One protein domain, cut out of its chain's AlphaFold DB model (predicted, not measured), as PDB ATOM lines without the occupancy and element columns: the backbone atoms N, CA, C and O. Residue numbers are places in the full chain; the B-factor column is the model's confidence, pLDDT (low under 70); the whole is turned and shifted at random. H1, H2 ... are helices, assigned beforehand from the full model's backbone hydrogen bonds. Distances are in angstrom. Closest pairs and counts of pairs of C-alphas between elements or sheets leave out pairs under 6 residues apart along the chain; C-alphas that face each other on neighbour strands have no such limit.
ATOM      1  N   LEU A   4     -47.476  35.564  39.657       65.25
ATOM      2  CA  LEU A   4     -46.542  34.996  40.632       65.25
ATOM      3  C   LEU A   4     -47.150  33.887  41.504       65.25
ATOM      4  O   LEU A   4     -46.422  33.008  41.958       65.25
ATOM      5  N   ASN A   5     -48.467  33.896  41.729       73.25
ATOM      6  CA  ASN A   5     -49.139  32.877  42.538       73.25
ATOM      7  C   ASN A   5     -49.319  31.550  41.788       73.25
ATOM      8  O   ASN A   5     -49.546  30.531  42.434       73.25
ATOM      9  N   ALA A   6     -49.229  31.557  40.454       73.12
ATOM     10  CA  ALA A   6     -49.374  30.368  39.613       73.12
ATOM     11  C   ALA A   6     -48.048  29.619  39.386       73.12
ATOM     12  O   ALA A   6     -48.054  28.529  38.824       73.12
ATOM     13  N   LEU A   7     -46.922  30.196  39.819       81.00
ATOM     14  CA  LEU A   7     -45.594  29.606  39.691       81.00
ATOM     15  C   LEU A   7     -45.275  28.688  40.878       81.00
ATOM     16  O   LEU A   7     -45.573  29.003  42.033       81.00
ATOM     17  N   THR A   8     -44.588  27.584  40.610       86.12
ATOM     18  CA  THR A   8     -43.912  26.766  41.626       86.12
ATOM     19  C   THR A   8     -42.760  27.543  42.274       86.12
ATOM     20  O   THR A   8     -42.244  28.507  41.714       86.12
ATOM     21  N   GLU A   9     -42.297  27.121  43.453       82.38
ATOM     22  CA  GLU A   9     -41.178  27.784  44.153       82.38
ATOM     23  C   GLU A   9     -39.881  27.833  43.319       82.38
ATOM     24  O   GLU A   9     -39.140  28.823  43.342       82.38
ATOM     25  N   GLN A  10     -39.632  26.796  42.515       84.56
ATOM     26  CA  GLN A  10     -38.499  26.768  41.592       84.56
ATOM     27  C   GLN A  10     -38.678  27.782  40.453       84.56
ATOM     28  O   GLN A  10     -37.755  28.534  40.140       84.56
ATOM     29  N   GLU A  11     -39.871  27.870  39.866       85.94
ATOM     30  CA  GLU A  11     -40.157  28.838  38.803       85.94
ATOM     31  C   GLU A  11     -40.177  30.279  39.314       85.94
ATOM     32  O   GLU A  11     -39.713  31.170  38.609       85.94
ATOM     33  N   LYS A  12     -40.631  30.528  40.548       85.31
ATOM     34  CA  LYS A  12     -40.511  31.844  41.199       85.31
ATOM     35  C   LYS A  12     -39.051  32.268  41.314       85.31
ATOM     36  O   LYS A  12     -38.722  33.421  41.041       85.31
ATOM     37  N   SER A  13     -38.167  31.332  41.662       86.06
ATOM     38  CA  SER A  13     -36.724  31.586  41.734       86.06
ATOM     39  C   SER A  13     -36.152  31.959  40.361       86.06
ATOM     40  O   SER A  13     -35.412  32.938  40.249       86.06
ATOM     41  N   TYR A  14     -36.549  31.248  39.298       88.62
ATOM     42  CA  TYR A  14     -36.167  31.604  37.926       88.62
ATOM     43  C   TYR A  14     -36.765  32.935  37.471       88.62
ATOM     44  O   TYR A  14     -36.062  33.728  36.851       88.62
ATOM     45  N   PHE A  15     -38.020  33.219  37.811       88.19
ATOM     46  CA  PHE A  15     -38.683  34.478  37.485       88.19
ATOM     47  C   PHE A  15     -37.943  35.668  38.102       88.19
ATOM     48  O   PHE A  15     -37.623  36.624  37.398       88.19
ATOM     49  N   LEU A  16     -37.613  35.598  39.395       86.25
ATOM     50  CA  LEU A  16     -36.863  36.650  40.088       86.25
ATOM     51  C   LEU A  16     -35.469  36.842  39.488       86.25
ATOM     52  O   LEU A  16     -35.038  37.979  39.283       86.25
ATOM     53  N   LEU A  17     -34.781  35.745  39.165       88.38
ATOM     54  CA  LEU A  17     -33.458  35.800  38.554       88.38
ATOM     55  C   LEU A  17     -33.515  36.441  37.159       88.38
ATOM     56  O   LEU A  17     -32.769  37.382  36.898       88.38
ATOM     57  N   LEU A  18     -34.445  36.019  36.297       88.62
ATOM     58  CA  LEU A  18     -34.658  36.626  34.980       88.62
ATOM     59  C   LEU A  18     -35.042  38.110  35.103       88.62
ATOM     60  O   LEU A  18     -34.492  38.957  34.397       88.62
ATOM     61  N   ASN A  19     -35.924  38.463  36.040       85.81
ATOM     62  CA  ASN A  19     -36.327  39.850  36.282       85.81
ATOM     63  C   ASN A  19     -35.163  40.731  36.780       85.81
ATOM     64  O   ASN A  19     -35.113  41.919  36.472       85.81
ATOM     65  N   SER A  20     -34.194  40.166  37.505       85.88
ATOM     66  CA  SER A  20     -32.948  40.862  37.853       85.88
ATOM     67  C   SER A  20     -32.031  41.008  36.636       85.88
ATOM     68  O   SER A  20     -31.554  42.104  36.337       85.88
ATOM     69  N   MET A  21     -31.821  39.917  35.896       86.94
ATOM     70  CA  MET A  21     -30.954  39.889  34.715       86.94
ATOM     71  C   MET A  21     -31.447  40.840  33.628       86.94
ATOM     72  O   MET A  21     -30.636  41.417  32.908       86.94
ATOM     73  N   ARG A  22     -32.762  41.075  33.488       84.88
ATOM     74  CA  ARG A  22     -33.270  41.945  32.413       84.88
ATOM     75  C   ARG A  22     -32.766  43.392  32.490       84.88
ATOM     76  O   ARG A  22     -32.662  44.047  31.453       84.88
ATOM     77  N   LYS A  23     -32.447  43.858  33.702       83.62
ATOM     78  CA  LYS A  23     -31.999  45.227  34.004       83.62
ATOM     79  C   LYS A  23     -30.505  45.441  33.745       83.62
ATOM     80  O   LYS A  23     -30.046  46.576  33.778       83.62
ATOM     81  N   GLN A  24     -29.756  44.364  33.514       83.56
ATOM     82  CA  GLN A  24     -28.317  44.395  33.274       83.56
ATOM     83  C   GLN A  24     -28.007  44.343  31.774       83.56
ATOM     84  O   GLN A  24     -28.841  43.899  30.967       83.56
ATOM     85  N   ASP A  25     -26.804  44.798  31.420       77.44
ATOM     86  CA  ASP A  25     -26.264  44.646  30.074       77.44
ATOM     87  C   ASP A  25     -26.074  43.161  29.738       77.44
ATOM     88  O   ASP A  25     -25.649  42.384  30.594       77.44
ATOM     89  N   PRO A  26     -26.390  42.754  28.502       73.50
ATOM     90  CA  PRO A  26     -26.359  41.354  28.113       73.50
ATOM     91  C   PRO A  26     -24.947  40.754  28.185       73.50
ATOM     92  O   PRO A  26     -24.014  41.259  27.563       73.50
ATOM     93  N   ASN A  27     -24.809  39.618  28.873       82.19
ATOM     94  CA  ASN A  27     -23.586  38.808  28.896       82.19
ATOM     95  C   ASN A  27     -23.830  37.418  28.266       82.19
ATOM     96  O   ASN A  27     -24.908  36.841  28.377       82.19
ATOM     97  N   GLU A  28     -22.820  36.849  27.610       82.06
ATOM     98  CA  GLU A  28     -22.879  35.544  26.932       82.06
ATOM     99  C   GLU A  28     -23.326  34.404  27.865       82.06
ATOM    100  O   GLU A  28     -24.142  33.556  27.493       82.06
ATOM    101  N   LYS A  29     -22.872  34.424  29.127       83.75
ATOM    102  CA  LYS A  29     -23.306  33.451  30.146       83.75
ATOM    103  C   LYS A  29     -24.800  33.553  30.452       83.75
ATOM    104  O   LYS A  29     -25.448  32.538  30.691       83.75
ATOM    105  N   GLU A  30     -25.341  34.767  30.431       84.81
ATOM    106  CA  GLU A  30     -26.762  35.015  30.664       84.81
ATOM    107  C   GLU A  30     -27.606  34.507  29.503       84.81
ATOM    108  O   GLU A  30     -28.618  33.854  29.727       84.81
ATOM    109  N   PHE A  31     -27.172  34.749  28.264       85.44
ATOM    110  CA  PHE A  31     -27.854  34.222  27.085       85.44
ATOM    111  C   PHE A  31     -27.877  32.697  27.064       85.44
ATOM    112  O   PHE A  31     -28.920  32.114  26.781       85.44
ATOM    113  N   SER A  32     -26.767  32.047  27.420       87.19
ATOM    114  CA  SER A  32     -26.712  30.584  27.535       87.19
ATOM    115  C   SER A  32     -27.683  30.058  28.603       87.19
ATOM    116  O   SER A  32     -28.411  29.088  28.378       87.19
ATOM    117  N   PHE A  33     -27.777  30.753  29.740       89.50
ATOM    118  CA  PHE A  33     -28.742  30.430  30.790       89.50
ATOM    119  C   PHE A  33     -30.197  30.611  30.330       89.50
ATOM    120  O   PHE A  33     -31.007  29.698  30.488       89.50
ATOM    121  N   VAL A  34     -30.525  31.746  29.704       90.06
ATOM    122  CA  VAL A  34     -31.869  32.016  29.165       90.06
ATOM    123  C   VAL A  34     -32.233  30.989  28.096       90.06
ATOM    124  O   VAL A  34     -33.332  30.447  28.138       90.06
ATOM    125  N   LYS A  35     -31.308  30.647  27.191       90.75
ATOM    126  CA  LYS A  35     -31.501  29.593  26.186       90.75
ATOM    127  C   LYS A  35     -31.819  28.247  26.837       90.75
ATOM    128  O   LYS A  35     -32.756  27.581  26.414       90.75
ATOM    129  N   THR A  36     -31.096  27.883  27.895       90.44
ATOM    130  CA  THR A  36     -31.352  26.649  28.654       90.44
ATOM    131  C   THR A  36     -32.759  26.657  29.259       90.44
ATOM    132  O   THR A  36     -33.482  25.671  29.149       90.44
ATOM    133  N   ILE A  37     -33.196  27.781  29.843       89.94
ATOM    134  CA  ILE A  37     -34.572  27.916  30.342       89.94
ATOM    135  C   ILE A  37     -35.573  27.763  29.199       89.94
ATOM    136  O   ILE A  37     -36.538  27.027  29.347       89.94
ATOM    137  N   VAL A  38     -35.353  28.413  28.057       91.25
ATOM    138  CA  VAL A  38     -36.250  28.290  26.903       91.25
ATOM    139  C   VAL A  38     -36.357  26.848  26.424       91.25
ATOM    140  O   VAL A  38     -37.452  26.428  26.100       91.25
ATOM    141  N   GLN A  39     -35.270  26.083  26.385       89.62
ATOM    142  CA  GLN A  39     -35.302  24.709  25.872       89.62
ATOM    143  C   GLN A  39     -36.022  23.735  26.810       89.62
ATOM    144  O   GLN A  39     -36.700  22.831  26.338       89.62
ATOM    145  N   PHE A  40     -35.890  23.915  28.127       88.44
ATOM    146  CA  PHE A  40     -36.336  22.915  29.106       88.44
ATOM    147  C   PHE A  40     -37.486  23.368  30.012       88.44
ATOM    148  O   PHE A  40     -38.033  22.555  30.755       88.44
ATOM    149  N   SER A  41     -37.860  24.649  29.999       88.06
ATOM    150  CA  SER A  41     -38.961  25.149  30.823       88.06
ATOM    151  C   SER A  41     -40.297  24.652  30.292       88.06
ATOM    152  O   SER A  41     -40.637  24.873  29.129       88.06
ATOM    153  N   SER A  42     -41.091  24.069  31.190       87.25
ATOM    154  CA  SER A  42     -42.496  23.754  30.934       87.25
ATOM    155  C   SER A  42     -43.451  24.865  31.369       87.25
ATOM    156  O   SER A  42     -44.659  24.684  31.295       87.25
ATOM    157  N   SER A  43     -42.923  25.995  31.848       87.94
ATOM    158  CA  SER A  43     -43.692  27.100  32.416       87.94
ATOM    159  C   SER A  43     -44.076  28.134  31.350       87.94
ATOM    160  O   SER A  43     -43.206  28.902  30.912       87.94
ATOM    161  N   PRO A  44     -45.363  28.249  30.962       86.25
ATOM    162  CA  PRO A  44     -45.809  29.252  29.993       86.25
ATOM    163  C   PRO A  44     -45.486  30.688  30.409       86.25
ATOM    164  O   PRO A  44     -45.206  31.548  29.575       86.25
ATOM    165  N   ILE A  45     -45.517  30.962  31.713       86.62
ATOM    166  CA  ILE A  45     -45.294  32.297  32.274       86.62
ATOM    167  C   ILE A  45     -43.818  32.696  32.129       86.62
ATOM    168  O   ILE A  45     -43.530  33.819  31.716       86.62
ATOM    169  N   LEU A  46     -42.878  31.776  32.388       88.94
ATOM    170  CA  LEU A  46     -41.447  32.035  32.181       88.94
ATOM    171  C   LEU A  46     -41.126  32.255  30.701       88.94
ATOM    172  O   LEU A  46     -40.394  33.183  30.365       88.94
ATOM    173  N   LEU A  47     -41.716  31.453  29.811       90.31
ATOM    174  CA  LEU A  47     -41.552  31.634  28.366       90.31
ATOM    175  C   LEU A  47     -42.132  32.981  27.906       90.31
ATOM    176  O   LEU A  47     -41.482  33.704  27.155       90.31
ATOM    177  N   SER A  48     -43.296  33.375  28.429       88.00
ATOM    178  CA  SER A  48     -43.910  34.684  28.155       88.00
ATOM    179  C   SER A  48     -43.015  35.841  28.587       88.00
ATOM    180  O   SER A  48     -42.889  36.825  27.857       88.00
ATOM    181  N   LEU A  49     -42.346  35.721  29.737       89.75
ATOM    182  CA  LEU A  49     -41.373  36.706  30.206       89.75
ATOM    183  C   LEU A  49     -40.189  36.840  29.248       89.75
ATOM    184  O   LEU A  49     -39.756  37.957  28.959       89.75
ATOM    185  N   ILE A  50     -39.694  35.719  28.724       90.25
ATOM    186  CA  ILE A  50     -38.558  35.716  27.798       90.25
ATOM    187  C   ILE A  50     -38.948  36.348  26.458       90.25
ATOM    188  O   ILE A  50     -38.208  37.190  25.950       90.25
ATOM    189  N   VAL A  51     -40.136  36.031  25.930       88.31
ATOM    190  CA  VAL A  51     -40.669  36.661  24.707       88.31
ATOM    191  C   VAL A  51     -40.935  38.158  24.901       88.31
ATOM    192  O   VAL A  51     -40.686  38.955  23.998       88.31
ATOM    193  N   SER A  52     -41.382  38.565  26.090       87.62
ATOM    194  CA  SER A  52     -41.676  39.971  26.412       87.62
ATOM    195  C   SER A  52     -40.434  40.856  26.491       87.62
ATOM    196  O   SER A  52     -40.558  42.083  26.483       87.62
ATOM    197  N   CYS A  53     -39.240  40.263  26.590       87.12
ATOM    198  CA  CYS A  53     -37.981  40.978  26.737       87.12
ATOM    199  C   CYS A  53     -37.244  41.074  25.387       87.12
ATOM    200  O   CYS A  53     -36.642  40.090  24.945       87.12
ATOM    201  N   PRO A  54     -37.204  42.256  24.735       83.75
ATOM    202  CA  PRO A  54     -36.630  42.393  23.395       83.75
ATOM    203  C   PRO A  54     -35.167  41.960  23.311       83.75
ATOM    204  O   PRO A  54     -34.762  41.383  22.310       83.75
ATOM    205  N   LYS A  55     -34.376  42.180  24.371       84.50
ATOM    206  CA  LYS A  55     -32.953  41.814  24.372       84.50
ATOM    207  C   LYS A  55     -32.696  40.310  24.265       84.50
ATOM    208  O   LYS A  55     -31.616  39.933  23.839       84.50
ATOM    209  N   TRP A  56     -33.657  39.475  24.665       88.25
ATOM    210  CA  TRP A  56     -33.569  38.022  24.516       88.25
ATOM    211  C   TRP A  56     -34.355  37.549  23.296       88.25
ATOM    212  O   TRP A  56     -33.860  36.745  22.516       88.25
ATOM    213  N   TYR A  57     -35.568  38.070  23.093       87.44
ATOM    214  CA  TYR A  57     -36.432  37.651  21.989       87.44
ATOM    215  C   TYR A  57     -35.891  38.037  20.602       87.44
ATOM    216  O   TYR A  57     -36.190  37.363  19.615       87.44
ATOM    217  N   HIS A  58     -35.091  39.101  20.499       86.12
ATOM    218  CA  HIS A  58     -34.452  39.536  19.251       86.12
ATOM    219  C   HIS A  58     -33.111  38.837  18.997       86.12
ATOM    220  O   HIS A  58     -32.230  39.412  18.369       86.12
ATOM    221  N   THR A  59     -32.945  37.604  19.468       86.12
ATOM    222  CA  THR A  59     -31.740  36.795  19.274       86.12
ATOM    223  C   THR A  59     -32.117  35.511  18.539       86.12
ATOM    224  O   THR A  59     -33.122  34.879  18.870       86.12
ATOM    225  N   VAL A  60     -31.339  35.135  17.518       87.38
ATOM    226  CA  VAL A  60     -31.667  33.998  16.638       87.38
ATOM    227  C   VAL A  60     -31.721  32.703  17.447       87.38
ATOM    228  O   VAL A  60     -32.701  31.972  17.373       87.38
ATOM    229  N   GLU A  61     -30.738  32.493  18.316       89.06
ATOM    230  CA  GLU A  61     -30.571  31.296  19.140       89.06
ATOM    231  C   GLU A  61     -31.730  31.089  20.126       89.06
ATOM    232  O   GLU A  61     -32.062  29.955  20.472       89.06
ATOM    233  N   ILE A  62     -32.343  32.182  20.593       90.75
ATOM    234  CA  ILE A  62     -33.516  32.140  21.472       90.75
ATOM    235  C   ILE A  62     -34.776  31.823  20.667       90.75
ATOM    236  O   ILE A  62     -35.607  31.048  21.130       90.75
ATOM    237  N   LYS A  63     -34.925  32.379  19.458       90.56
ATOM    238  CA  LYS A  63     -36.052  32.059  18.568       90.56
ATOM    239  C   LYS A  63     -36.011  30.609  18.085       90.56
ATOM    240  O   LYS A  63     -37.062  29.976  18.053       90.56
ATOM    241  N   GLU A  64     -34.826  30.089  17.761       90.56
ATOM    242  CA  GLU A  64     -34.601  28.668  17.455       90.56
ATOM    243  C   GLU A  64     -35.057  27.804  18.636       90.56
ATOM    244  O   GLU A  64     -35.969  26.994  18.486       90.56
ATOM    245  N   ALA A  65     -34.539  28.079  19.839       91.00
ATOM    246  CA  ALA A  65     -34.914  27.352  21.050       91.00
ATOM    247  C   ALA A  65     -36.419  27.440  21.377       91.00
ATOM    248  O   ALA A  65     -37.008  26.453  21.806       91.00
ATOM    249  N   LEU A  66     -37.059  28.595  21.163       91.06
ATOM    250  CA  LEU A  66     -38.509  28.754  21.340       91.06
ATOM    251  C   LEU A  66     -39.292  27.930  20.309       91.06
ATOM    252  O   LEU A  66     -40.339  27.388  20.633       91.06
ATOM    253  N   SER A  67     -38.809  27.836  19.069       90.62
ATOM    254  CA  SER A  67     -39.493  27.085  18.009       90.62
ATOM    255  C   SER A  67     -39.446  25.564  18.197       90.62
ATOM    256  O   SER A  67     -40.286  24.862  17.630       90.62
ATOM    257  N   GLU A  68     -38.483  25.087  18.989       88.56
ATOM    258  CA  GLU A  68     -38.260  23.679  19.342       88.56
ATOM    259  C   GLU A  68     -38.894  23.281  20.685       88.56
ATOM    260  O   GLU A  68     -38.940  22.098  21.004       88.56
ATOM    261  N   ASN A  69     -39.368  24.238  21.491       90.19
ATOM    262  CA  ASN A  69     -39.961  23.940  22.793       90.19
ATOM    263  C   ASN A  69     -41.414  23.445  22.645       90.19
ATOM    264  O   ASN A  69     -42.268  24.159  22.122       90.19
ATOM    265  N   ASP A  70     -41.708  22.259  23.187       84.88
ATOM    266  CA  ASP A  70     -43.017  21.591  23.077       84.88
ATOM    267  C   ASP A  70     -44.177  22.323  23.778       84.88
ATOM    268  O   ASP A  70     -45.345  22.095  23.465       84.88
ATOM    269  N   VAL A  71     -43.883  23.198  24.743       85.88
ATOM    270  CA  VAL A  71     -44.889  24.001  25.459       85.88
ATOM    271  C   VAL A  71     -45.305  25.226  24.649       85.88
ATOM    272  O   VAL A  71     -46.366  25.800  24.907       85.88
ATOM    273  N   ILE A  72     -44.513  25.636  23.655       84.62
ATOM    274  CA  ILE A  72     -44.876  26.742  22.774       84.62
ATOM    275  C   ILE A  72     -46.044  26.326  21.863       84.62
ATOM    276  O   ILE A  72     -45.953  25.328  21.147       84.62
ATOM    277  N   PRO A  73     -47.134  27.115  21.823       81.00
ATOM    278  CA  PRO A  73     -48.273  26.857  20.951       81.00
ATOM    279  C   PRO A  73     -47.866  26.692  19.485       81.00
ATOM    280  O   PRO A  73     -47.054  27.458  18.953       81.00
ATOM    281  N   ALA A  74     -48.445  25.695  18.811       78.50
ATOM    282  CA  ALA A  74     -48.040  25.299  17.462       78.50
ATOM    283  C   ALA A  74     -48.160  26.443  16.441       78.50
ATOM    284  O   ALA A  74     -47.331  26.560  15.538       78.50
ATOM    285  N   ASN A  75     -49.155  27.318  16.595       78.12
ATOM    286  CA  ASN A  75     -49.331  28.512  15.767       78.12
ATOM    287  C   ASN A  75     -48.127  29.473  15.876       78.12
ATOM    288  O   ASN A  75     -47.621  29.959  14.862       78.12
ATOM    289  N   PHE A  76     -47.627  29.699  17.089       83.12
ATOM    290  CA  PHE A  76     -46.496  30.562  17.375       83.12
ATOM    291  C   PHE A  76     -45.182  29.887  16.990       83.12
ATOM    292  O   PHE A  76     -44.340  30.527  16.367       83.12
ATOM    293  N   GLY A  77     -45.036  28.582  17.233       84.44
ATOM    294  CA  GLY A  77     -43.899  27.798  16.738       84.44
ATOM    295  C   GLY A  77     -43.789  27.831  15.208       84.44
ATOM    296  O   GLY A  77     -42.719  28.098  14.663       84.44
ATOM    297  N   ASN A  78     -44.909  27.658  14.495       83.62
ATOM    298  CA  ASN A  78     -44.972  27.787  13.034       83.62
ATOM    299  C   ASN A  78     -44.596  29.203  12.572       83.62
ATOM    300  O   ASN A  78     -43.873  29.362  11.590       83.62
ATOM    301  N   TYR A  79     -45.065  30.233  13.280       87.81
ATOM    302  CA  TYR A  79     -44.700  31.622  13.010       87.81
ATOM    303  C   TYR A  79     -43.196  31.868  13.191       87.81
ATOM    304  O   TYR A  79     -42.562  32.444  12.307       87.81
ATOM    305  N   LEU A  80     -42.600  31.388  14.285       87.56
ATOM    306  CA  LEU A  80     -41.160  31.504  14.524       87.56
ATOM    307  C   LEU A  80     -40.350  30.801  13.434       87.56
ATOM    308  O   LEU A  80     -39.377  31.373  12.952       87.56
ATOM    309  N   ARG A  81     -40.790  29.627  12.967       88.50
ATOM    310  CA  ARG A  81     -40.149  28.932  11.839       88.50
ATOM    311  C   ARG A  81     -40.192  29.739  10.540       88.50
ATOM    312  O   ARG A  81     -39.214  29.720   9.805       88.50
ATOM    313  N   LYS A  82     -41.253  30.513  10.280       87.44
ATOM    314  CA  LYS A  82     -41.273  31.461   9.147       87.44
ATOM    315  C   LYS A  82     -40.244  32.578   9.311       87.44
ATOM    316  O   LYS A  82     -39.523  32.888   8.369       87.44
ATOM    317  N   VAL A  83     -40.147  33.164  10.508       87.38
ATOM    318  CA  VAL A  83     -39.140  34.200  10.807       87.38
ATOM    319  C   VAL A  83     -37.724  33.646  10.615       87.38
ATOM    320  O   VAL A  83     -36.896  34.303   9.988       87.38
ATOM    321  N   LEU A  84     -37.454  32.435  11.113       89.69
ATOM    322  CA  LEU A  84     -36.165  31.755  10.963       89.69
ATOM    323  C   LEU A  84     -35.872  31.389   9.504       89.69
ATOM    324  O   LEU A  84     -34.760  31.627   9.050       89.69
ATOM    325  N   GLY A  85     -36.873  30.961   8.731       87.75
ATOM    326  CA  GLY A  85     -36.716  30.732   7.292       87.75
ATOM    327  C   GLY A  85     -36.251  31.983   6.541       87.75
ATOM    328  O   GLY A  85     -35.402  31.901   5.659       87.75
ATOM    329  N   VAL A  86     -36.719  33.173   6.940       87.06
ATOM    330  CA  VAL A  86     -36.196  34.438   6.396       87.06
ATOM    331  C   VAL A  86     -34.736  34.667   6.790       87.06
ATOM    332  O   VAL A  86     -33.948  35.114   5.958       87.06
ATOM    333  N   VAL A  87     -34.352  34.355   8.030       86.44
ATOM    334  CA  VAL A  87     -32.949  34.433   8.474       86.44
ATOM    335  C   VAL A  87     -32.063  33.495   7.651       86.44
ATOM    336  O   VAL A  87     -30.995  33.916   7.204       86.44
ATOM    337  N   ASP A  88     -32.515  32.270   7.397       86.19
ATOM    338  CA  ASP A  88     -31.779  31.291   6.601       86.19
ATOM    339  C   ASP A  88     -31.657  31.728   5.136       86.19
ATOM    340  O   ASP A  88     -30.549  31.715   4.603       86.19
ATOM    341  N   MET A  89     -32.713  32.291   4.534       85.19
ATOM    342  CA  MET A  89     -32.622  32.935   3.214       85.19
ATOM    343  C   MET A  89     -31.547  34.038   3.180       85.19
ATOM    344  O   MET A  89     -30.799  34.152   2.209       85.19
ATOM    345  N   PHE A  90     -31.414  34.850   4.239       81.69
ATOM    346  CA  PHE A  90     -30.341  35.854   4.324       81.69
ATOM    347  C   PHE A  90     -28.948  35.244   4.483       81.69
ATOM    348  O   PHE A  90     -27.996  35.771   3.896       81.69
ATOM    349  N   ARG A  91     -28.810  34.147   5.235       82.88
ATOM    350  CA  ARG A  91     -27.550  33.393   5.346       82.88
ATOM    351  C   ARG A  91     -27.150  32.811   3.986       82.88
ATOM    352  O   ARG A  91     -26.005  32.979   3.572       82.88
ATOM    353  N   GLU A  92     -28.099  32.226   3.258       81.12
ATOM    354  CA  GLU A  92     -27.898  31.658   1.920       81.12
ATOM    355  C   GLU A  92     -27.517  32.723   0.885       81.12
ATOM    356  O   GLU A  92     -26.565  32.540   0.127       81.12
ATOM    357  N   MET A  93     -28.150  33.901   0.914       79.06
ATOM    358  CA  MET A  93     -27.790  35.031   0.042       79.06
ATOM    359  C   MET A  93     -26.364  35.560   0.250       79.06
ATOM    360  O   MET A  93     -25.818  36.227  -0.639       79.06
ATOM    361  N   GLY A  94     -25.770  35.307   1.419       71.38
ATOM    362  CA  GLY A  94     -24.359  35.574   1.694       71.38
ATOM    363  C   GLY A  94     -23.406  34.599   0.992       71.38
ATOM    364  O   GLY A  94     -22.249  34.949   0.776       71.38
ATOM    365  N   ALA A  95     -23.897  33.418   0.603       69.81
ATOM    366  CA  ALA A  95     -23.126  32.324   0.012       69.81
ATOM    367  C   ALA A  95     -23.386  32.095  -1.496       69.81
ATOM    368  O   ALA A  95     -22.589  31.421  -2.145       69.81
ATOM    369  N   THR A  96     -24.466  32.640  -2.073       68.06
ATOM    370  CA  THR A  96     -24.887  32.386  -3.473       68.06
ATOM    371  C   THR A  96     -24.481  33.465  -4.491       68.06
ATOM    372  O   THR A  96     -24.380  34.648  -4.160       68.06
ATOM    373  N   GLU A  97     -24.344  33.075  -5.768       68.81
ATOM    374  CA  GLU A  97     -24.086  33.968  -6.913       68.81
ATOM    375  C   GLU A  97     -25.272  34.902  -7.273       68.81
ATOM    376  O   GLU A  97     -26.422  34.694  -6.883       68.81
ATOM    377  N   ASN A  98     -24.990  35.957  -8.053       66.19
ATOM    378  CA  ASN A  98     -25.846  37.143  -8.236       66.19
ATOM    379  C   ASN A  98     -27.279  36.902  -8.758       66.19
ATOM    380  O   ASN A  98     -28.154  37.714  -8.467       66.19
ATOM    381  N   ILE A  99     -27.535  35.843  -9.534       62.41
ATOM    382  CA  ILE A  99     -28.855  35.609 -10.153       62.41
ATOM    383  C   ILE A  99     -29.826  34.969  -9.146       62.41
ATOM    384  O   ILE A  99     -30.920  35.493  -8.950       62.41
ATOM    385  N   ALA A 100     -29.393  33.929  -8.423       69.75
ATOM    386  CA  ALA A 100     -30.181  33.299  -7.355       69.75
ATOM    387  C   ALA A 100     -30.474  34.275  -6.201       69.75
ATOM    388  O   ALA A 100     -31.544  34.260  -5.598       69.75
ATOM    389  N   LYS A 101     -29.552  35.214  -5.957       74.56
ATOM    390  CA  LYS A 101     -29.710  36.265  -4.950       74.56
ATOM    391  C   LYS A 101     -30.902  37.193  -5.213       74.56
ATOM    392  O   LYS A 101     -31.514  37.678  -4.266       74.56
ATOM    393  N   ALA A 102     -31.236  37.470  -6.475       75.50
ATOM    394  CA  ALA A 102     -32.356  38.349  -6.815       75.50
ATOM    395  C   ALA A 102     -33.718  37.680  -6.560       75.50
ATOM    396  O   ALA A 102     -34.649  38.346  -6.100       75.50
ATOM    397  N   GLU A 103     -33.819  36.376  -6.820       79.00
ATOM    398  CA  GLU A 103     -35.017  35.577  -6.547       79.00
ATOM    399  C   GLU A 103     -35.220  35.394  -5.039       79.00
ATOM    400  O   GLU A 103     -36.285  35.752  -4.533       79.00
ATOM    401  N   LEU A 104     -34.165  35.014  -4.307       79.38
ATOM    402  CA  LEU A 104     -34.182  34.924  -2.840       79.38
ATOM    403  C   LEU A 104     -34.532  36.267  -2.179       79.38
ATOM    404  O   LEU A 104     -35.322  36.314  -1.241       79.38
ATOM    405  N   MET A 105     -34.030  37.394  -2.700       79.69
ATOM    406  CA  MET A 105     -34.409  38.727  -2.204       79.69
ATOM    407  C   MET A 105     -35.892  39.042  -2.424       79.69
ATOM    408  O   MET A 105     -36.495  39.754  -1.616       79.69
ATOM    409  N   LYS A 106     -36.480  38.585  -3.533       83.56
ATOM    410  CA  LYS A 106     -37.900  38.804  -3.831       83.56
ATOM    411  C   LYS A 106     -38.777  37.970  -2.898       83.56
ATOM    412  O   LYS A 106     -39.739  38.507  -2.348       83.56
ATOM    413  N   GLU A 107     -38.411  36.711  -2.688       83.94
ATOM    414  CA  GLU A 107     -39.088  35.787  -1.779       83.94
ATOM    415  C   GLU A 107     -38.994  36.265  -0.326       83.94
ATOM    416  O   GLU A 107     -40.025  36.513   0.304       83.94
ATOM    417  N   ALA A 108     -37.789  36.580   0.157       82.62
ATOM    418  CA  ALA A 108     -37.574  37.121   1.498       82.62
ATOM    419  C   ALA A 108     -38.373  38.411   1.741       82.62
ATOM    420  O   ALA A 108     -38.959  38.588   2.805       82.62
ATOM    421  N   ARG A 109     -38.463  39.319   0.756       83.06
ATOM    422  CA  ARG A 109     -39.294  40.533   0.880       83.06
ATOM    423  C   ARG A 109     -40.779  40.214   1.008       83.06
ATOM    424  O   ARG A 109     -41.452  40.877   1.794       83.06
ATOM    425  N   SER A 110     -41.279  39.241   0.252       83.31
ATOM    426  CA  SER A 110     -42.680  38.825   0.346       83.31
ATOM    427  C   SER A 110     -42.989  38.230   1.722       83.31
ATOM    428  O   SER A 110     -43.933  38.673   2.379       83.31
ATOM    429  N   GLU A 111     -42.115  37.365   2.235       83.12
ATOM    430  CA  GLU A 111     -42.263  36.774   3.565       83.12
ATOM    431  C   GLU A 111     -42.186  37.839   4.667       83.12
ATOM    432  O   GLU A 111     -43.078  37.901   5.513       83.12
ATOM    433  N   ILE A 112     -41.228  38.776   4.603       84.69
ATOM    434  CA  ILE A 112     -41.101  39.893   5.563       84.69
ATOM    435  C   ILE A 112     -42.384  40.722   5.653       84.69
ATOM    436  O   ILE A 112     -42.735  41.179   6.742       84.69
ATOM    437  N   THR A 113     -43.098  40.945   4.541       82.62
ATOM    438  CA  THR A 113     -44.345  41.731   4.580       82.62
ATOM    439  C   THR A 113     -45.460  41.059   5.377       82.62
ATOM    440  O   THR A 113     -46.311  41.771   5.909       82.62
ATOM    441  N   SER A 114     -45.415  39.733   5.526       80.56
ATOM    442  CA  SER A 114     -46.388  38.948   6.294       80.56
ATOM    443  C   SER A 114     -46.078  38.850   7.799       80.56
ATOM    444  O   SER A 114     -46.912  38.370   8.566       80.56
ATOM    445  N   LEU A 115     -44.900  39.315   8.241       84.12
ATOM    446  CA  LEU A 115     -44.444  39.214   9.633       84.12
ATOM    447  C   LEU A 115     -44.923  40.379  10.516       84.12
ATOM    448  O   LEU A 115     -45.213  41.481  10.036       84.12
ATOM    449  N   ARG A 116     -44.938  40.151  11.838       82.19
ATOM    450  CA  ARG A 116     -45.247  41.184  12.841       82.19
ATOM    451  C   ARG A 116     -44.200  42.294  12.811       82.19
ATOM    452  O   ARG A 116     -43.032  42.064  12.511       82.19
ATOM    453  N   GLU A 117     -44.610  43.506  13.172       81.12
ATOM    454  CA  GLU A 117     -43.753  44.694  13.127       81.12
ATOM    455  C   GLU A 117     -42.446  44.539  13.914       81.12
ATOM    456  O   GLU A 117     -41.383  44.826  13.368       81.12
ATOM    457  N   THR A 118     -42.515  43.970  15.118       79.75
ATOM    458  CA  THR A 118     -41.353  43.682  15.974       79.75
ATOM    459  C   THR A 118     -40.330  42.771  15.295       79.75
ATOM    460  O   THR A 118     -39.130  43.033  15.331       79.75
ATOM    461  N   ASP A 119     -40.790  41.717  14.617       83.31
ATOM    462  CA  ASP A 119     -39.900  40.772  13.941       83.31
ATOM    463  C   ASP A 119     -39.358  41.347  12.622       83.31
ATOM    464  O   ASP A 119     -38.220  41.064  12.248       83.31
ATOM    465  N   ARG A 120     -40.103  42.239  11.951       84.12
ATOM    466  CA  ARG A 120     -39.579  43.013  10.808       84.12
ATOM    467  C   ARG A 120     -38.456  43.956  11.234       84.12
ATOM    468  O   ARG A 120     -37.482  44.104  10.499       84.12
ATOM    469  N   GLU A 121     -38.583  44.608  12.386       81.44
ATOM    470  CA  GLU A 121     -37.526  45.458  12.948       81.44
ATOM    471  C   GLU A 121     -36.298  44.646  13.346       81.44
ATOM    472  O   GLU A 121     -35.185  45.019  12.972       81.44
ATOM    473  N   PHE A 122     -36.492  43.504  14.009       83.56
ATOM    474  CA  PHE A 122     -35.424  42.544  14.288       83.56
ATOM    475  C   PHE A 122     -34.674  42.148  13.009       83.56
ATOM    476  O   PHE A 122     -33.454  42.293  12.951       83.56
ATOM    477  N   LEU A 123     -35.388  41.737  11.956       84.06
ATOM    478  CA  LEU A 123     -34.771  41.361  10.682       84.06
ATOM    479  C   LEU A 123     -34.026  42.538  10.041       84.06
ATOM    480  O   LEU A 123     -32.903  42.366   9.576       84.06
ATOM    481  N   LYS A 124     -34.580  43.756  10.066       82.56
ATOM    482  CA  LYS A 124     -33.876  44.961   9.587       82.56
ATOM    483  C   LYS A 124     -32.583  45.217  10.361       82.56
ATOM    484  O   LYS A 124     -31.565  45.527   9.741       82.56
ATOM    485  N   MET A 125     -32.610  45.093  11.689       79.50
ATOM    486  CA  MET A 125     -31.422  45.266  12.530       79.50
ATOM    487  C   MET A 125     -30.369  44.205  12.221       79.50
ATOM    488  O   MET A 125     -29.209  44.563  12.007       79.50
ATOM    489  N   LEU A 126     -30.790  42.942  12.104       80.06
ATOM    490  CA  LEU A 126     -29.938  41.809  11.752       80.06
ATOM    491  C   LEU A 126     -29.248  42.030  10.397       80.06
ATOM    492  O   LEU A 126     -28.028  41.939  10.306       80.06
ATOM    493  N   ILE A 127     -30.009  42.426   9.369       76.50
ATOM    494  CA  ILE A 127     -29.494  42.715   8.019       76.50
ATOM    495  C   ILE A 127     -28.530  43.905   8.029       76.50
ATOM    496  O   ILE A 127     -27.523  43.905   7.327       76.50
ATOM    497  N   SER A 128     -28.832  44.944   8.811       75.88
ATOM    498  CA  SER A 128     -27.996  46.146   8.881       75.88
ATOM    499  C   SER A 128     -26.684  45.949   9.650       75.88
ATOM    500  O   SER A 128     -25.851  46.857   9.652       75.88
ATOM    501  N   GLY A 129     -26.514  44.817  10.347       69.00
ATOM    502  CA  GLY A 129     -25.379  44.550  11.236       69.00
ATOM    503  C   GLY A 129     -25.321  45.456  12.475       69.00
ATOM    504  O   GLY A 129     -24.351  45.412  13.224       69.00
ATOM    505  N   LYS A 130     -26.344  46.289  12.709       60.16
ATOM    506  CA  LYS A 130     -26.427  47.240  13.831       60.16
ATOM    507  C   LYS A 130     -27.252  46.670  14.975       60.16
ATOM    508  O   LYS A 130     -28.209  47.283  15.441       60.16
ATOM    509  N   VAL A 131     -26.896  45.473  15.406       61.75
ATOM    510  CA  VAL A 131     -27.580  44.825  16.517       61.75
ATOM    511  C   VAL A 131     -27.033  45.406  17.822       61.75
ATOM    512  O   VAL A 131     -25.955  45.031  18.274       61.75
ATOM    513  N   GLN A 132     -27.745  46.372  18.403       59.34
ATOM    514  CA  GLN A 132     -27.456  46.891  19.742       59.34
ATOM    515  C   GLN A 132     -28.533  46.399  20.708       59.34
ATOM    516  O   GLN A 132     -29.687  46.817  20.632       59.34
ATOM    517  N   TYR A 133     -28.149  45.504  21.616       64.44
ATOM    518  CA  TYR A 133     -29.014  45.031  22.690       64.44
ATOM    519  C   TYR A 133     -28.740  45.867  23.945       64.44
ATOM    520  O   TYR A 133     -27.693  45.720  24.568       64.44
ATOM    521  N   GLY A 134     -29.652  46.780  24.284       59.59
ATOM    522  CA  GLY A 134     -29.581  47.574  25.515       59.59
ATOM    523  C   GLY A 134     -30.353  46.940  26.683       59.59
ATOM    524  O   GLY A 134     -31.167  46.034  26.463       59.59
ATOM    525  N   PRO A 135     -30.142  47.417  27.922       66.62
ATOM    526  CA  PRO A 135     -30.901  46.970  29.084       66.62
ATOM    527  C   PRO A 135     -32.385  47.338  28.949       66.62
ATOM    528  O   PRO A 135     -32.757  48.352  28.349       66.62
ATOM    529  N   CYS A 136     -33.259  46.509  29.524       70.44
ATOM    530  CA  CYS A 136     -34.690  46.792  29.558       70.44
ATOM    531  C   CYS A 136     -34.984  47.774  30.702       70.44
ATOM    532  O   CYS A 136     -35.271  47.361  31.824       70.44
ATOM    533  N   ASN A 137     -34.913  49.074  30.408       71.19
ATOM    534  CA  ASN A 137     -35.125  50.165  31.374       71.19
ATOM    535  C   ASN A 137     -36.610  50.444  31.686       71.19
ATOM    536  O   ASN A 137     -36.957  51.508  32.198       71.19
ATOM    537  N   GLU A 138     -37.500  49.517  31.342       80.12
ATOM    538  CA  GLU A 138     -38.929  49.625  31.623       80.12
ATOM    539  C   GLU A 138     -39.205  49.372  33.113       80.12
ATOM    540  O   GLU A 138     -38.628  48.456  33.714       80.12
ATOM    541  N   ALA A 139     -40.093  50.185  33.697       81.50
ATOM    542  CA  ALA A 139     -40.537  50.034  35.079       81.50
ATOM    543  C   ALA A 139     -41.142  48.640  35.312       81.50
ATOM    544  O   ALA A 139     -41.813  48.098  34.435       81.50
ATOM    545  N   ASP A 140     -40.920  48.076  36.502       79.44
ATOM    546  CA  ASP A 140     -41.293  46.690  36.818       79.44
ATOM    547  C   ASP A 140     -42.788  46.424  36.600       79.44
ATOM    548  O   ASP A 140     -43.136  45.446  35.947       79.44
ATOM    549  N   GLU A 141     -43.653  47.353  37.010       79.19
ATOM    550  CA  GLU A 141     -45.108  47.256  36.815       79.19
ATOM    551  C   GLU A 141     -45.512  47.225  35.330       79.19
ATOM    552  O   GLU A 141     -46.366  46.443  34.918       79.19
ATOM    553  N   ALA A 142     -44.878  48.056  34.497       78.19
ATOM    554  CA  ALA A 142     -45.162  48.103  33.063       78.19
ATOM    555  C   ALA A 142     -44.676  46.832  32.350       78.19
ATOM    556  O   ALA A 142     -45.349  46.319  31.451       78.19
ATOM    557  N   PHE A 143     -43.538  46.290  32.788       80.69
ATOM    558  CA  PHE A 143     -43.013  45.034  32.274       80.69
ATOM    559  C   PHE A 143     -43.885  43.839  32.689       80.69
ATOM    560  O   PHE A 143     -44.192  42.997  31.850       80.69
ATOM    561  N   GLU A 144     -44.359  43.781  33.933       81.69
ATOM    562  CA  GLU A 144     -45.283  42.734  34.395       81.69
ATOM    563  C   GLU A 144     -46.602  42.731  33.613       81.69
ATOM    564  O   GLU A 144     -47.051  41.670  33.176       81.69
ATOM    565  N   LEU A 145     -47.172  43.907  33.329       80.44
ATOM    566  CA  LEU A 145     -48.354  44.032  32.465       80.44
ATOM    567  C   LEU A 145     -48.092  43.543  31.034       80.44
ATOM    568  O   LEU A 145     -48.972  42.956  30.398       80.44
ATOM    569  N   ARG A 146     -46.882  43.766  30.507       81.31
ATOM    570  CA  ARG A 146     -46.473  43.232  29.202       81.31
ATOM    571  C   ARG A 146     -46.394  41.710  29.235       81.31
ATOM    572  O   ARG A 146     -46.915  41.079  28.321       81.31
ATOM    573  N   ILE A 147     -45.823  41.131  30.294       81.19
ATOM    574  CA  ILE A 147     -45.774  39.675  30.486       81.19
ATOM    575  C   ILE A 147     -47.185  39.097  30.547       81.19
ATOM    576  O   ILE A 147     -47.451  38.115  29.860       81.19
ATOM    577  N   GLU A 148     -48.095  39.701  31.316       78.75
ATOM    578  CA  GLU A 148     -49.504  39.287  31.370       78.75
ATOM    579  C   GLU A 148     -50.141  39.289  29.985       78.75
ATOM    580  O   GLU A 148     -50.765  38.301  29.593       78.75
ATOM    581  N   ARG A 149     -49.954  40.369  29.221       78.12
ATOM    582  CA  ARG A 149     -50.497  40.477  27.866       78.12
ATOM    583  C   ARG A 149     -49.895  39.430  26.934       78.12
ATOM    584  O   ARG A 149     -50.641  38.752  26.244       78.12
ATOM    585  N   THR A 150     -48.578  39.251  26.928       78.88
ATOM    586  CA  THR A 150     -47.905  38.249  26.089       78.88
ATOM    587  C   THR A 150     -48.293  36.827  26.487       78.88
ATOM    588  O   THR A 150     -48.509  35.985  25.620       78.88
ATOM    589  N   HIS A 151     -48.462  36.558  27.781       78.50
ATOM    590  CA  HIS A 151     -48.960  35.278  28.269       78.50
ATOM    591  C   HIS A 151     -50.389  35.016  27.789       78.50
ATOM    592  O   HIS A 151     -50.680  33.935  27.275       78.50
ATOM    593  N   GLN A 152     -51.255  36.029  27.868       73.25
ATOM    594  CA  GLN A 152     -52.606  35.963  27.320       73.25
ATOM    595  C   GLN A 152     -52.608  35.765  25.803       73.25
ATOM    596  O   GLN A 152     -53.352  34.938  25.297       73.25
ATOM    597  N   GLU A 153     -51.765  36.487  25.072       74.50
ATOM    598  CA  GLU A 153     -51.701  36.463  23.609       74.50
ATOM    599  C   GLU A 153     -51.053  35.213  23.026       74.50
ATOM    600  O   GLU A 153     -51.328  34.896  21.873       74.50
ATOM    601  N   LEU A 154     -50.174  34.532  23.756       73.19
ATOM    602  CA  LEU A 154     -49.510  33.326  23.268       73.19
ATOM    603  C   LEU A 154     -50.200  32.078  23.797       73.19
ATOM    604  O   LEU A 154     -50.617  31.240  23.013       73.19
ATOM    605  N   PHE A 155     -50.358  31.972  25.114       71.56
ATOM    606  CA  PHE A 155     -50.738  30.717  25.764       71.56
ATOM    607  C   PHE A 155     -52.221  30.632  26.124       71.56
ATOM    608  O   PHE A 155     -52.714  29.536  26.369       71.56
ATOM    609  N   LEU A 156     -52.937  31.761  26.165       65.75
ATOM    610  CA  LEU A 156     -54.375  31.783  26.468       65.75
ATOM    611  C   LEU A 156     -55.238  32.172  25.257       65.75
ATOM    612  O   LEU A 156     -56.441  31.928  25.268       65.75
ATOM    613  N   SER A 157     -54.648  32.747  24.205       53.53
ATOM    614  CA  SER A 157     -55.338  33.148  22.970       53.53
ATOM    615  C   SER A 157     -55.698  31.959  22.079       53.53
ATOM    616  O   SER A 157     -56.621  32.075  21.272       53.53
TER     617      SER A 157
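Overview. This is residues 4 to 157 of the 588 residues of an uncharacterized protein of Acidobacteria bacterium (UniProt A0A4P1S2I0). An elongated body of helices: at one end the longest helix, H6, and H7 fold back on each other as a long helical hairpin, and at the other end H1, H2 and H9 gather round the short helix H3. H5 packs between H2 and H6 and joins the two ends, H8 lies next to H6, and a long stretch without a named element, residues 129 to 139, runs from H8 back to H9. The printed part has 154 residues, with nine named helices, H1 to H9 in order, and no named strand; the class is all helix. It is compact, with a radius of gyration of the C-alphas of 16.6 A, and spans 56 by 31 by 25 A.

Along the chain. H6, residues 74 to 93, is 28.4 A long from first to last C-alpha, beginning at C-alpha 74 (-48.040, 25.299, 17.462). H7 is residues 98 to 113, 23.0 A, and H8 residues 117 to 128, 16.4 A. Before H6 come H5, residues 60 to 68, H4, residues 54 to 57, and H3, residues 44 to 52. H2 is residues 28 to 40, 18.6 A; H1 is residues 9 to 21, 18.4 A, from C-alpha 9 (-41.178, 27.784, 44.153). H9, residues 140 to 156, 22.4 A, ends at C-alpha 156 (-54.375, 31.783, 26.468).

Arrangement. H6 and H7 form a hairpin at a shallow tilt of 26 degrees, closest at the C-alphas of Met 93 and Lys 101, 5.5 A. H6 and H8 only just touch, with 3 pairs of C-alphas within 8 A, the closest Val 83 and Asp 119, 7.3 A. H5 and H6 form a hairpin at a steep tilt of 40 degrees, Ser 67 and Gly 77 closest at 4.6 A. H2 touches H5 with residues 34 to 39 alone, the same way at 12 degrees, a shallow tilt; Gln 39 and Ala 65 are closest, 5.5 A. H3 touches H9 at a steep tilt of 62 degrees, Ser 48 and His 151 closest at 5.1 A. H1 only just touches H3, with 3 pairs, closest at Phe 15 and Leu 46, 6.5 A. H3 and H4 touch only at the corner. Every O i to N i+4 pair is within hydrogen-bond range in H1, H2, H3, H5, H6, H8 and H9, and 10 of 12 in H7; H4 is too short for such a pair.

Size, cuts and confidence. The C-alphas farthest apart, of Asn 5 and Ile 99, are 56.5 A apart. The printed part has no cut; the link from H8 to H9 is long. The mean pLDDT of the printed part is 81.7, with residue 4 and residues 95 to 100, 129 to 135 and 156 to 157 under 70.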